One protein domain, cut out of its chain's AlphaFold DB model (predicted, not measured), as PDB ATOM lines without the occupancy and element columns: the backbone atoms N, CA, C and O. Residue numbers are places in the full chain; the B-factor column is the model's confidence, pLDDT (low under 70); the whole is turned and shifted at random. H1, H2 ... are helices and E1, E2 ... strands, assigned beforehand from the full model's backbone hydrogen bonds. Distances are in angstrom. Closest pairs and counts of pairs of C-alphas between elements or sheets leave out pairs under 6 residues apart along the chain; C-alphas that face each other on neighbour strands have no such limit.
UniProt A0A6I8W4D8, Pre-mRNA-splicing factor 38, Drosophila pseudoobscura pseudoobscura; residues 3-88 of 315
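What this domain is: This is residues 3 to 88 of the 315 residues of the protein "Pre-mRNA-splicing factor 38" of Drosophila pseudoobscura pseudoobscura (UniProt A0A6I8W4D8). A short helix, H2, forms the middle of the domain, with the longer helix H3 beside it and the small helix H4 folded back across it. A long unnamed stretch, residues 7 to 24, passes over one side of H2, while H4 packs on the other side; a small two-strand hairpin, E1 and E2, lies at the end of H2 where that helix begins. The printed part has 86 residues with four named helices and two named strands, in the order H1 E1 E2 H2 H3 H4; the sheet order is E1 - E2, antiparallel, and the class is mostly helix. The whole is compact, with a radius of gyration of the C-alphas of 12.9 A and spans of 37 by 31 by 18 A.

How they stand to each other: H1, residues 3 to 6, touches no helix. A long link of 18 residues joins it to E1, residues 25 to 27, which forms a hairpin with E2, residues 35 to 37. These antiparallel neighbours stand at 142 degrees between their directions; N 26 and O 36 are 2.9 A apart and N 36 and O 26 are 3.1 A apart, both within hydrogen-bond range. H2, residues 38 to 47, follows E2 with no residue between them. H1 and H2 are close but not clearly touching, their closest C-alphas, those of Arg 4 and Phe 45, being 7.4 A apart. H3, residues 61 to 78, only just touches H2, with 3 pairs of C-alphas within 8 A, and does so with residues 64 to 68 alone; the closest C-alphas are those of Thr 47 and Glu 68, 7.3 A apart. H2 and H3 form a helical hairpin, running opposite ways at a shallow tilt of 34 degrees, only just short of steep. H4, residues 82 to 87, touches H2, with the closest C-alphas, those of Gln 40 and Leu 85, 5.4 A apart. Their tilt of 69 degrees is steep, only just short of about perpendicular, and they run opposite ways. H3 and H4 are close but not clearly touching and about perpendicular, at 82 degrees; their closest C-alphas, those of Cys 75 and Leu 82, are 6.4 A apart. In H2, H3 and H4 every O i to N i+4 pair is within hydrogen-bond range, while H1 is too short for such a pair.

Where its parts are: H1 begins with C-alpha 3 at (-8.113, -23.248, -12.597). H2 measures 14.3 A from first to last C-alpha, and H3, from C-alpha 61 at (-3.305, -13.379, -27.454), measures 25.6 A. H4 ends with C-alpha 87 at (-11.271, -35.133, -31.792).

The domain as a whole: The two C-alphas farthest apart, those of Gly 31 and Pro 62, are 37.6 A apart. The printed part has no cut. The links H1 to E1 and H2 to H3 are long; within the second, residues 50 to 51 pair antiparallel with residues 54 to 55. The mean pLDDT of the printed part is 92.9, and residue 88 is under 70.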
ATOM      1  N   LEU A   3      -9.395 -23.878 -12.250       95.69
ATOM      2  CA  LEU A   3      -8.113 -23.248 -12.597       95.69
ATOM      3  C   LEU A   3      -8.234 -22.156 -13.681       95.69
ATOM      4  O   LEU A   3      -7.527 -21.157 -13.608       95.69
ATOM      5  N   ARG A   4      -9.180 -22.272 -14.632       96.12
ATOM      6  CA  ARG A   4      -9.432 -21.250 -15.675       96.12
ATOM      7  C   ARG A   4      -9.901 -19.903 -15.123       96.12
ATOM      8  O   ARG A   4      -9.805 -18.913 -15.842       96.12
ATOM      9  N   TYR A   5     -10.413 -19.874 -13.894       96.75
ATOM     10  CA  TYR A   5     -10.931 -18.676 -13.229       96.75
ATOM     11  C   TYR A   5      -9.985 -18.114 -12.162       96.75
ATOM     12  O   TYR A   5     -10.208 -16.996 -11.705       96.75
ATOM     13  N   THR A   6      -8.954 -18.863 -11.754       96.62
ATOM     14  CA  THR A   6      -8.087 -18.494 -10.620       96.62
ATOM     15  C   THR A   6      -6.603 -18.419 -10.940       96.62
ATOM     16  O   THR A   6      -5.904 -17.655 -10.281       96.62
ATOM     17  N   GLN A   7      -6.111 -19.179 -11.921       96.38
ATOM     18  CA  GLN A   7      -4.688 -19.192 -12.250       96.38
ATOM     19  C   GLN A   7      -4.341 -18.123 -13.293       96.38
ATOM     20  O   GLN A   7      -5.156 -17.845 -14.183       96.38
ATOM     21  N   PRO A   8      -3.129 -17.539 -13.238       96.25
ATOM     22  CA  PRO A   8      -2.605 -16.737 -14.332       96.25
ATOM     23  C   PRO A   8      -2.629 -17.545 -15.639       96.25
ATOM     24  O   PRO A   8      -2.258 -18.720 -15.654       96.25
ATOM     25  N   PRO A   9      -3.031 -16.944 -16.772       95.31
ATOM     26  CA  PRO A   9      -3.204 -17.694 -18.011       95.31
ATOM     27  C   PRO A   9      -1.895 -18.270 -18.570       95.31
ATOM     28  O   PRO A   9      -1.953 -19.200 -19.363       95.31
ATOM     29  N   GLY A  10      -0.731 -17.739 -18.172       96.00
ATOM     30  CA  GLY A  10       0.581 -18.269 -18.568       96.00
ATOM     31  C   GLY A  10       0.894 -19.647 -17.983       96.00
ATOM     32  O   GLY A  10       1.604 -20.421 -18.623       96.00
ATOM     33  N   ASP A  11       0.305 -19.957 -16.828       96.62
ATOM     34  CA  ASP A  11       0.619 -21.141 -16.028       96.62
ATOM     35  C   ASP A  11      -0.332 -22.306 -16.365       96.62
ATOM     36  O   ASP A  11      -0.073 -23.451 -16.011       96.62
ATOM     37  N   LEU A  12      -1.443 -22.033 -17.069       96.44
ATOM     38  CA  LEU A  12      -2.503 -23.010 -17.360       96.44
ATOM     39  C   LEU A  12      -2.001 -24.277 -18.055       96.44
ATOM     40  O   LEU A  12      -2.555 -25.341 -17.807       96.44
ATOM     41  N   TYR A  13      -0.990 -24.168 -18.920       97.25
ATOM     42  CA  TYR A  13      -0.411 -25.337 -19.580       97.25
ATOM     43  C   TYR A  13       0.272 -26.264 -18.571       97.25
ATOM     44  O   TYR A  13      -0.007 -27.456 -18.562       97.25
ATOM     45  N   ASP A  14       1.089 -25.708 -17.676       96.81
ATOM     46  CA  ASP A  14       1.897 -26.476 -16.718       96.81
ATOM     47  C   ASP A  14       1.005 -27.199 -15.681       96.81
ATOM     48  O   ASP A  14       1.407 -28.192 -15.089       96.81
ATOM     49  N   TRP A  15      -0.239 -26.735 -15.498       96.75
ATOM     50  CA  TRP A  15      -1.276 -27.403 -14.700       96.75
ATOM     51  C   TRP A  15      -2.044 -28.519 -15.431       96.75
ATOM     52  O   TRP A  15      -2.728 -29.302 -14.772       96.75
ATOM     53  N   TYR A  16      -2.027 -28.548 -16.768       97.00
ATOM     54  CA  TYR A  16      -2.846 -29.458 -17.582       97.00
ATOM     55  C   TYR A  16      -2.031 -30.432 -18.452       97.00
ATOM     56  O   TYR A  16      -2.618 -31.370 -18.985       97.00
ATOM     57  N   GLU A  17      -0.717 -30.234 -18.591       95.75
ATOM     58  CA  GLU A  17       0.189 -31.032 -19.433       95.75
ATOM     59  C   GLU A  17       0.112 -32.540 -19.150       95.75
ATOM     60  O   GLU A  17      -0.120 -33.325 -20.073       95.75
ATOM     61  N   ASP A  18       0.210 -32.933 -17.877       95.88
ATOM     62  CA  ASP A  18       0.158 -34.338 -17.440       95.88
ATOM     63  C   ASP A  18      -1.161 -35.040 -17.816       95.88
ATOM     64  O   ASP A  18      -1.201 -36.257 -17.975       95.88
ATOM     65  N   TYR A  19      -2.240 -34.272 -18.006       96.31
ATOM     66  CA  TYR A  19      -3.577 -34.775 -18.324       96.31
ATOM     67  C   TYR A  19      -3.882 -34.797 -19.831       96.31
ATOM     68  O   TYR A  19      -4.939 -35.282 -20.224       96.31
ATOM     69  N   LEU A  20      -3.000 -34.286 -20.704       94.81
ATOM     70  CA  LEU A  20      -3.254 -34.236 -22.157       94.81
ATOM     71  C   LEU A  20      -3.410 -35.627 -22.795       94.81
ATOM     72  O   LEU A  20      -4.132 -35.764 -23.782       94.81
ATOM     73  N   GLN A  21      -2.753 -36.643 -22.233       93.69
ATOM     74  CA  GLN A  21      -2.833 -38.047 -22.662       93.69
ATOM     75  C   GLN A  21      -3.821 -38.890 -21.843       93.69
ATOM     76  O   GLN A  21      -3.856 -40.107 -21.998       93.69
ATOM     77  N   ASP A  22      -4.623 -38.266 -20.980       95.75
ATOM     78  CA  ASP A  22      -5.581 -38.984 -20.148       95.75
ATOM     79  C   ASP A  22      -6.738 -39.538 -21.006       95.75
ATOM     80  O   ASP A  22      -7.546 -38.781 -21.564       95.75
ATOM     81  N   GLU A  23      -6.765 -40.868 -21.149       94.62
ATOM     82  CA  GLU A  23      -7.773 -41.634 -21.891       94.62
ATOM     83  C   GLU A  23      -9.048 -41.915 -21.053       94.62
ATOM     84  O   GLU A  23      -9.968 -42.542 -21.578       94.62
ATOM     85  N   GLU A  24      -9.164 -41.451 -19.793       95.25
ATOM     86  CA  GLU A  24     -10.389 -41.621 -18.986       95.25
ATOM     87  C   GLU A  24     -11.594 -40.923 -19.645       95.25
ATOM     88  O   GLU A  24     -11.583 -39.715 -19.896       95.25
ATOM     89  N   GLU A  25     -12.654 -41.689 -19.918       93.75
ATOM     90  CA  GLU A  25     -13.891 -41.210 -20.537       93.75
ATOM     91  C   GLU A  25     -14.869 -40.624 -19.509       93.75
ATOM     92  O   GLU A  25     -15.251 -41.282 -18.539       93.75
ATOM     93  N   ILE A  26     -15.356 -39.406 -19.765       92.06
ATOM     94  CA  ILE A  26     -16.323 -38.708 -18.909       92.06
ATOM     95  C   ILE A  26     -17.525 -38.177 -19.709       92.06
ATOM     96  O   ILE A  26     -17.371 -37.603 -20.789       92.06
ATOM     97  N   ASP A  27     -18.741 -38.315 -19.164       91.25
ATOM     98  CA  ASP A  27     -19.932 -37.626 -19.690       91.25
ATOM     99  C   ASP A  27     -19.906 -36.158 -19.249       91.25
ATOM    100  O   ASP A  27     -20.340 -35.796 -18.151       91.25
ATOM    101  N   VAL A  28     -19.380 -35.288 -20.114       88.38
ATOM    102  CA  VAL A  28     -19.237 -33.852 -19.819       88.38
ATOM    103  C   VAL A  28     -20.572 -33.100 -19.793       88.38
ATOM    104  O   VAL A  28     -20.612 -31.925 -19.417       88.38
ATOM    105  N   LYS A  29     -21.678 -33.759 -20.161       85.56
ATOM    106  CA  LYS A  29     -23.031 -33.208 -20.107       85.56
ATOM    107  C   LYS A  29     -23.975 -34.233 -19.482       85.56
ATOM    108  O   LYS A  29     -24.704 -34.894 -20.206       85.56
ATOM    109  N   ALA A  30     -23.996 -34.289 -18.150       79.88
ATOM    110  CA  ALA A  30     -24.775 -35.224 -17.328       79.88
ATOM    111  C   ALA A  30     -26.093 -35.730 -17.963       79.88
ATOM    112  O   ALA A  30     -27.077 -34.990 -18.066       79.88
ATOM    113  N   GLY A  31     -26.106 -37.005 -18.365       71.62
ATOM    114  CA  GLY A  31     -27.269 -37.687 -18.948       71.62
ATOM    115  C   GLY A  31     -27.552 -37.331 -20.414       71.62
ATOM    116  O   GLY A  31     -28.587 -37.713 -20.955       71.62
ATOM    117  N   GLY A  32     -26.656 -36.582 -21.056       71.12
ATOM    118  CA  GLY A  32     -26.742 -36.134 -22.443       71.12
ATOM    119  C   GLY A  32     -25.972 -37.010 -23.432       71.12
ATOM    120  O   GLY A  32     -26.073 -36.763 -24.632       71.12
ATOM    121  N   GLY A  33     -25.212 -38.000 -22.948       79.38
ATOM    122  CA  GLY A  33     -24.480 -38.959 -23.780       79.38
ATOM    123  C   GLY A  33     -23.306 -38.353 -24.552       79.38
ATOM    124  O   GLY A  33     -22.848 -38.949 -25.525       79.38
ATOM    125  N   GLN A  34     -22.824 -37.172 -24.152       87.25
ATOM    126  CA  GLN A  34     -21.676 -36.532 -24.787       87.25
ATOM    127  C   GLN A  34     -20.411 -36.908 -24.016       87.25
ATOM    128  O   GLN A  34     -19.913 -36.145 -23.189       87.25
ATOM    129  N   VAL A  35     -19.911 -38.106 -24.305       90.50
ATOM    130  CA  VAL A  35     -18.664 -38.628 -23.740       90.50
ATOM    131  C   VAL A  35     -17.460 -38.025 -24.473       90.50
ATOM    132  O   VAL A  35     -17.485 -37.861 -25.695       90.50
ATOM    133  N   MET A  36     -16.412 -37.679 -23.729       93.50
ATOM    134  CA  MET A  36     -15.073 -37.382 -24.256       93.50
ATOM    135  C   MET A  36     -14.010 -37.738 -23.216       93.50
ATOM    136  O   MET A  36     -14.335 -37.864 -22.034       93.50
ATOM    137  N   THR A  37     -12.751 -37.862 -23.632       96.19
ATOM    138  CA  THR A  37     -11.662 -38.121 -22.686       96.19
ATOM    139  C   THR A  37     -11.289 -36.879 -21.869       96.19
ATOM    140  O   THR A  37     -11.501 -35.736 -22.302       96.19
ATOM    141  N   ILE A  38     -10.674 -37.082 -20.699       96.31
ATOM    142  CA  ILE A  38     -10.107 -35.991 -19.893       96.31
ATOM    143  C   ILE A  38      -9.077 -35.187 -20.708       96.31
ATOM    144  O   ILE A  38      -9.141 -33.953 -20.690       96.31
ATOM    145  N   GLY A  39      -8.227 -35.844 -21.510       96.12
ATOM    146  CA  GLY A  39      -7.284 -35.182 -22.423       96.12
ATOM    147  C   GLY A  39      -7.951 -34.202 -23.395       96.12
ATOM    148  O   GLY A  39      -7.543 -33.039 -23.501       96.12
ATOM    149  N   GLN A  40      -9.054 -34.612 -24.035       95.19
ATOM    150  CA  GLN A  40      -9.844 -33.732 -24.906       95.19
ATOM    151  C   GLN A  40     -10.486 -32.566 -24.142       95.19
ATOM    152  O   GLN A  40     -10.590 -31.455 -24.676       95.19
ATOM    153  N   MET A  41     -10.942 -32.794 -22.906       95.38
ATOM    154  CA  MET A  41     -11.518 -31.743 -22.065       95.38
ATOM    155  C   MET A  41     -10.465 -30.685 -21.701       95.38
ATOM    156  O   MET A  41     -10.723 -29.490 -21.876       95.38
ATOM    157  N   VAL A  42      -9.281 -31.082 -21.219       96.62
ATOM    158  CA  VAL A  42      -8.243 -30.119 -20.803       96.62
ATOM    159  C   VAL A  42      -7.633 -29.377 -21.995       96.62
ATOM    160  O   VAL A  42      -7.425 -28.162 -21.914       96.62
ATOM    161  N   TYR A  43      -7.472 -30.047 -23.143       96.06
ATOM    162  CA  TYR A  43      -7.108 -29.400 -24.405       96.06
ATOM    163  C   TYR A  43      -8.117 -28.303 -24.789       96.06
ATOM    164  O   TYR A  43      -7.730 -27.177 -25.124       96.06
ATOM    165  N   GLN A  44      -9.420 -28.582 -24.675       95.75
ATOM    166  CA  GLN A  44     -10.466 -27.592 -24.942       95.75
ATOM    167  C   GLN A  44     -10.504 -26.467 -23.905       95.75
ATOM    168  O   GLN A  44     -10.710 -25.319 -24.292       95.75
ATOM    169  N   PHE A  45     -10.241 -26.738 -22.621       96.25
ATOM    170  CA  PHE A  45     -10.094 -25.671 -21.626       96.25
ATOM    171  C   PHE A  45      -8.983 -24.686 -22.008       96.25
ATOM    172  O   PHE A  45      -9.160 -23.489 -21.803       96.25
ATOM    173  N   MET A  46      -7.868 -25.153 -22.571       96.31
ATOM    174  CA  MET A  46      -6.740 -24.298 -22.956       96.31
ATOM    175  C   MET A  46      -6.922 -23.567 -24.295       96.31
ATOM    176  O   MET A  46      -6.433 -22.450 -24.452       96.31
ATOM    177  N   THR A  47      -7.617 -24.175 -25.259       95.31
ATOM    178  CA  THR A  47      -7.727 -23.647 -26.634       95.31
ATOM    179  C   THR A  47      -9.044 -22.938 -26.936       95.31
ATOM    180  O   THR A  47      -9.070 -22.030 -27.767       95.31
ATOM    181  N   LYS A  48     -10.141 -23.303 -26.263       95.06
ATOM    182  CA  LYS A  48     -11.471 -22.726 -26.494       95.06
ATOM    183  C   LYS A  48     -11.837 -21.709 -25.414       95.06
ATOM    184  O   LYS A  48     -11.425 -21.791 -24.253       95.06
ATOM    185  N   LEU A  49     -12.622 -20.714 -25.826       95.62
ATOM    186  CA  LEU A  49     -13.171 -19.698 -24.930       95.62
ATOM    187  C   LEU A  49     -14.489 -20.157 -24.292       95.62
ATOM    188  O   LEU A  49     -14.719 -19.888 -23.116       95.62
ATOM    189  N   ASP A  50     -15.322 -20.856 -25.060       94.94
ATOM    190  CA  ASP A  50     -16.624 -21.369 -24.638       94.94
ATOM    191  C   ASP A  50     -16.537 -22.827 -24.166       94.94
ATOM    192  O   ASP A  50     -15.845 -23.653 -24.768       94.94
ATOM    193  N   TRP A  51     -17.292 -23.151 -23.116       93.25
ATOM    194  CA  TRP A  51     -17.492 -24.509 -22.617       93.25
ATOM    195  C   TRP A  51     -18.950 -24.699 -22.187       93.25
ATOM    196  O   TRP A  51     -19.364 -24.275 -21.108       93.25
ATOM    197  N   PHE A  52     -19.747 -25.337 -23.046       91.25
ATOM    198  CA  PHE A  52     -21.196 -25.489 -22.870       91.25
ATOM    199  C   PHE A  52     -21.902 -24.157 -22.564       91.25
ATOM    200  O   PHE A  52     -21.949 -23.278 -23.417       91.25
ATOM    201  N   SER A  53     -22.476 -24.013 -21.367       89.56
ATOM    202  CA  SER A  53     -23.191 -22.819 -20.908       89.56
ATOM    203  C   SER A  53     -22.301 -21.808 -20.174       89.56
ATOM    204  O   SER A  53     -22.826 -20.818 -19.663       89.56
ATOM    205  N   THR A  54     -20.982 -22.029 -20.103       93.44
ATOM    206  CA  THR A  54     -20.040 -21.096 -19.472       93.44
ATOM    207  C   THR A  54     -18.998 -20.553 -20.447       93.44
ATOM    208  O   THR A  54     -18.485 -21.257 -21.316       93.44
ATOM    209  N   LEU A  55     -18.666 -19.277 -20.259       96.88
ATOM    210  CA  LEU A  55     -17.595 -18.569 -20.948       96.88
ATOM    211  C   LEU A  55     -16.383 -18.501 -20.008       96.88
ATOM    212  O   LEU A  55     -16.510 -18.101 -18.844       96.88
ATOM    213  N   PHE A  56     -15.199 -18.871 -20.490       97.19
ATOM    214  CA  PHE A  56     -13.966 -18.708 -19.722       97.19
ATOM    215  C   PHE A  56     -13.426 -17.271 -19.792       97.19
ATOM    216  O   PHE A  56     -13.670 -16.549 -20.764       97.19
ATOM    217  N   PRO A  57     -12.612 -16.846 -18.806       97.19
ATOM    218  CA  PRO A  57     -11.830 -15.624 -18.919       97.19
ATOM    219  C   PRO A  57     -10.928 -15.665 -20.161       97.19
ATOM    220  O   PRO A  57     -10.261 -16.669 -20.447       97.19
ATOM    221  N   ARG A  58     -10.910 -14.556 -20.909       97.50
ATOM    222  CA  ARG A  58     -10.116 -14.424 -22.136       97.50
ATOM    223  C   ARG A  58      -8.623 -14.484 -21.819       97.50
ATOM    224  O   ARG A  58      -8.113 -13.662 -21.060       97.50
ATOM    225  N   ILE A  59      -7.918 -15.412 -22.459       97.75
ATOM    226  CA  ILE A  59      -6.454 -15.472 -22.441       97.75
ATOM    227  C   ILE A  59      -5.908 -14.351 -23.351       97.75
ATOM    228  O   ILE A  59      -6.381 -14.203 -24.482       97.75
ATOM    229  N   PRO A  60      -4.918 -13.549 -22.911       98.00
ATOM    230  CA  PRO A  60      -4.238 -12.591 -23.781       98.00
ATOM    231  C   PRO A  60      -3.576 -13.282 -24.980       98.00
ATOM    232  O   PRO A  60      -2.844 -14.252 -24.810       98.00
ATOM    233  N   VAL A  61      -3.764 -12.751 -26.193       98.25
ATOM    234  CA  VAL A  61      -3.305 -13.379 -27.454       98.25
ATOM    235  C   VAL A  61      -1.828 -13.837 -27.456       98.25
ATOM    236  O   VAL A  61      -1.565 -14.924 -27.966       98.25
ATOM    237  N   PRO A  62      -0.846 -13.101 -26.888       98.06
ATOM    238  CA  PRO A  62       0.538 -13.586 -26.821       98.06
ATOM    239  C   PRO A  62       0.700 -14.864 -25.985       98.06
ATOM    240  O   PRO A  62       1.517 -15.716 -26.326       98.06
ATOM    241  N   ILE A  63      -0.098 -15.003 -24.922       98.12
ATOM    242  CA  ILE A  63      -0.115 -16.168 -24.032       98.12
ATOM    243  C   ILE A  63      -0.858 -17.327 -24.704       98.12
ATOM    244  O   ILE A  63      -0.366 -18.450 -24.686       98.12
ATOM    245  N   GLN A  64      -1.967 -17.048 -25.395       98.06
ATOM    246  CA  GLN A  64      -2.695 -18.040 -26.195       98.06
ATOM    247  C   GLN A  64      -1.758 -18.729 -27.208       98.06
ATOM    248  O   GLN A  64      -1.611 -19.948 -27.197       98.06
ATOM    249  N   LYS A  65      -0.997 -17.934 -27.975       97.88
ATOM    250  CA  LYS A  65       0.021 -18.429 -28.921       97.88
ATOM    251  C   LYS A  65       1.201 -19.153 -28.260       97.88
ATOM    252  O   LYS A  65       1.930 -19.885 -28.927       97.88
ATOM    253  N   GLN A  66       1.463 -18.905 -26.978       98.00
ATOM    254  CA  GLN A  66       2.474 -19.634 -26.211       98.00
ATOM    255  C   GLN A  66       1.960 -21.011 -25.786       98.00
ATOM    256  O   GLN A  66       2.706 -21.977 -25.918       98.00
ATOM    257  N   ILE A  67       0.706 -21.102 -25.339       97.62
ATOM    258  CA  ILE A  67       0.041 -22.366 -24.996       97.62
ATOM    259  C   ILE A  67      -0.083 -23.252 -26.242       97.62
ATOM    260  O   ILE A  67       0.347 -24.398 -26.218       97.62
ATOM    261  N   GLU A  68      -0.576 -22.704 -27.358       96.50
ATOM    262  CA  GLU A  68      -0.700 -23.424 -28.636       96.50
ATOM    263  C   GLU A  68       0.644 -23.970 -29.134       96.50
ATOM    264  O   GLU A  68       0.714 -25.103 -29.607       96.50
ATOM    265  N   ARG A  69       1.731 -23.200 -28.970       97.31
ATOM    266  CA  ARG A  69       3.085 -23.674 -29.276       97.31
ATOM    267  C   ARG A  69       3.515 -24.812 -28.349       97.31
ATOM    268  O   ARG A  69       3.942 -25.830 -28.870       97.31
ATOM    269  N   LYS A  70       3.361 -24.672 -27.023       97.00
ATOM    270  CA  LYS A  70       3.701 -25.743 -26.068       97.00
ATOM    271  C   LYS A  70       2.947 -27.044 -26.389       97.00
ATOM    272  O   LYS A  70       3.572 -28.089 -26.477       97.00
ATOM    273  N   ILE A  71       1.640 -26.971 -26.676       95.94
ATOM    274  CA  ILE A  71       0.839 -28.138 -27.096       95.94
ATOM    275  C   ILE A  71       1.343 -28.714 -28.432       95.94
ATOM    276  O   ILE A  71       1.380 -29.930 -28.604       95.94
ATOM    277  N   GLY A  72       1.748 -27.867 -29.383       95.12
ATOM    278  CA  GLY A  72       2.341 -28.306 -30.649       95.12
ATOM    279  C   GLY A  72       3.695 -29.007 -30.485       95.12
ATOM    280  O   GLY A  72       3.963 -29.984 -31.181       95.12
ATOM    281  N   ASP A  73       4.523 -28.540 -29.552       95.56
ATOM    282  CA  ASP A  73       5.807 -29.156 -29.212       95.56
ATOM    283  C   ASP A  73       5.585 -30.494 -28.468       95.56
ATOM    284  O   ASP A  73       6.120 -31.516 -28.893       95.56
ATOM    285  N   TYR A  74       4.665 -30.544 -27.494       94.88
ATOM    286  CA  TYR A  74       4.219 -31.777 -26.823       94.88
ATOM    287  C   TYR A  74       3.718 -32.844 -27.807       94.88
ATOM    288  O   TYR A  74       4.135 -33.999 -27.738       94.88
ATOM    289  N   CYS A  75       2.872 -32.465 -28.773       93.12
ATOM    290  CA  CYS A  75       2.412 -33.364 -29.840       93.12
ATOM    291  C   CYS A  75       3.588 -34.028 -30.581       93.12
ATOM    292  O   CYS A  75       3.557 -35.229 -30.854       93.12
ATOM    293  N   ARG A  76       4.641 -33.258 -30.890       92.94
ATOM    294  CA  ARG A  76       5.831 -33.750 -31.603       92.94
ATOM    295  C   ARG A  76       6.674 -34.687 -30.745       92.94
ATOM    296  O   ARG A  76       7.159 -35.686 -31.266       92.94
ATOM    297  N   GLU A  77       6.837 -34.376 -29.463       93.25
ATOM    298  CA  GLU A  77       7.625 -35.184 -28.525       93.25
ATOM    299  C   GLU A  77       6.936 -36.510 -28.175       93.25
ATOM    300  O   GLU A  77       7.591 -37.550 -28.134       93.25
ATOM    301  N   GLN A  78       5.614 -36.493 -27.987       89.94
ATOM    302  CA  GLN A  78       4.818 -37.675 -27.633       89.94
ATOM    303  C   GLN A  78       4.365 -38.497 -28.858       89.94
ATOM    304  O   GLN A  78       3.780 -39.568 -28.705       89.94
ATOM    305  N   GLY A  79       4.616 -38.020 -30.084       88.25
ATOM    306  CA  GLY A  79       4.210 -38.699 -31.322       88.25
ATOM    307  C   GLY A  79       2.698 -38.673 -31.593       88.25
ATOM    308  O   GLY A  79       2.179 -39.543 -32.292       88.25
ATOM    309  N   ILE A  80       1.988 -37.686 -31.042       88.38
ATOM    310  CA  ILE A  80       0.526 -37.547 -31.102       88.38
ATOM    311  C   ILE A  80       0.163 -36.453 -32.108       88.38
ATOM    312  O   ILE A  80       0.837 -35.429 -32.209       88.38
ATOM    313  N   THR A  81      -0.928 -36.624 -32.856       87.94
ATOM    314  CA  THR A  81      -1.413 -35.552 -33.743       87.94
ATOM    315  C   THR A  81      -2.316 -34.571 -32.988       87.94
ATOM    316  O   THR A  81      -3.132 -34.974 -32.163       87.94
ATOM    317  N   LEU A  82      -2.260 -33.277 -33.321       86.12
ATOM    318  CA  LEU A  82      -3.149 -32.266 -32.722       86.12
ATOM    319  C   LEU A  82      -4.644 -32.604 -32.919       86.12
ATOM    320  O   LEU A  82      -5.474 -32.358 -32.045       86.12
ATOM    321  N   ASN A  83      -4.978 -33.242 -34.046       85.81
ATOM    322  CA  ASN A  83      -6.322 -33.751 -34.331       85.81
ATOM    323  C   ASN A  83      -6.778 -34.819 -33.324       85.81
ATOM    324  O   ASN A  83      -7.961 -34.890 -33.017       85.81
ATOM    325  N   GLN A  84      -5.858 -35.615 -32.783       85.69
ATOM    326  CA  GLN A  84      -6.140 -36.669 -31.809       85.69
ATOM    327  C   GLN A  84      -6.430 -36.099 -30.411       85.69
ATOM    328  O   GLN A  84      -7.306 -36.615 -29.724       85.69
ATOM    329  N   LEU A  85      -5.798 -34.980 -30.031       85.31
ATOM    330  CA  LEU A  85      -6.166 -34.212 -28.829       85.31
ATOM    331  C   LEU A  85      -7.500 -33.462 -28.992       85.31
ATOM    332  O   LEU A  85      -8.247 -33.301 -28.031       85.31
ATOM    333  N   SER A  86      -7.822 -33.002 -30.205       84.44
ATOM    334  CA  SER A  86      -9.066 -32.265 -30.471       84.44
ATOM    335  C   SER A  86     -10.291 -33.177 -30.609       84.44
ATOM    336  O   SER A  86     -11.343 -32.902 -30.031       84.44
ATOM    337  N   SER A  87     -10.167 -34.247 -31.393       78.06
ATOM    338  CA  SER A  87     -11.271 -35.133 -31.792       78.06
ATOM    339  C   SER A  87     -11.288 -36.459 -31.031       78.06
ATOM    340  O   SER A  87     -12.251 -37.210 -31.157       78.06
ATOM    341  N   GLY A  88     -10.262 -36.720 -30.219       66.19
ATOM    342  CA  GLY A  88     -10.081 -37.974 -29.500       66.19
ATOM    343  C   GLY A  88      -9.344 -39.007 -30.343       66.19
ATOM    344  O   GLY A  88      -9.314 -38.955 -31.578       66.19
TER     345      GLY A  88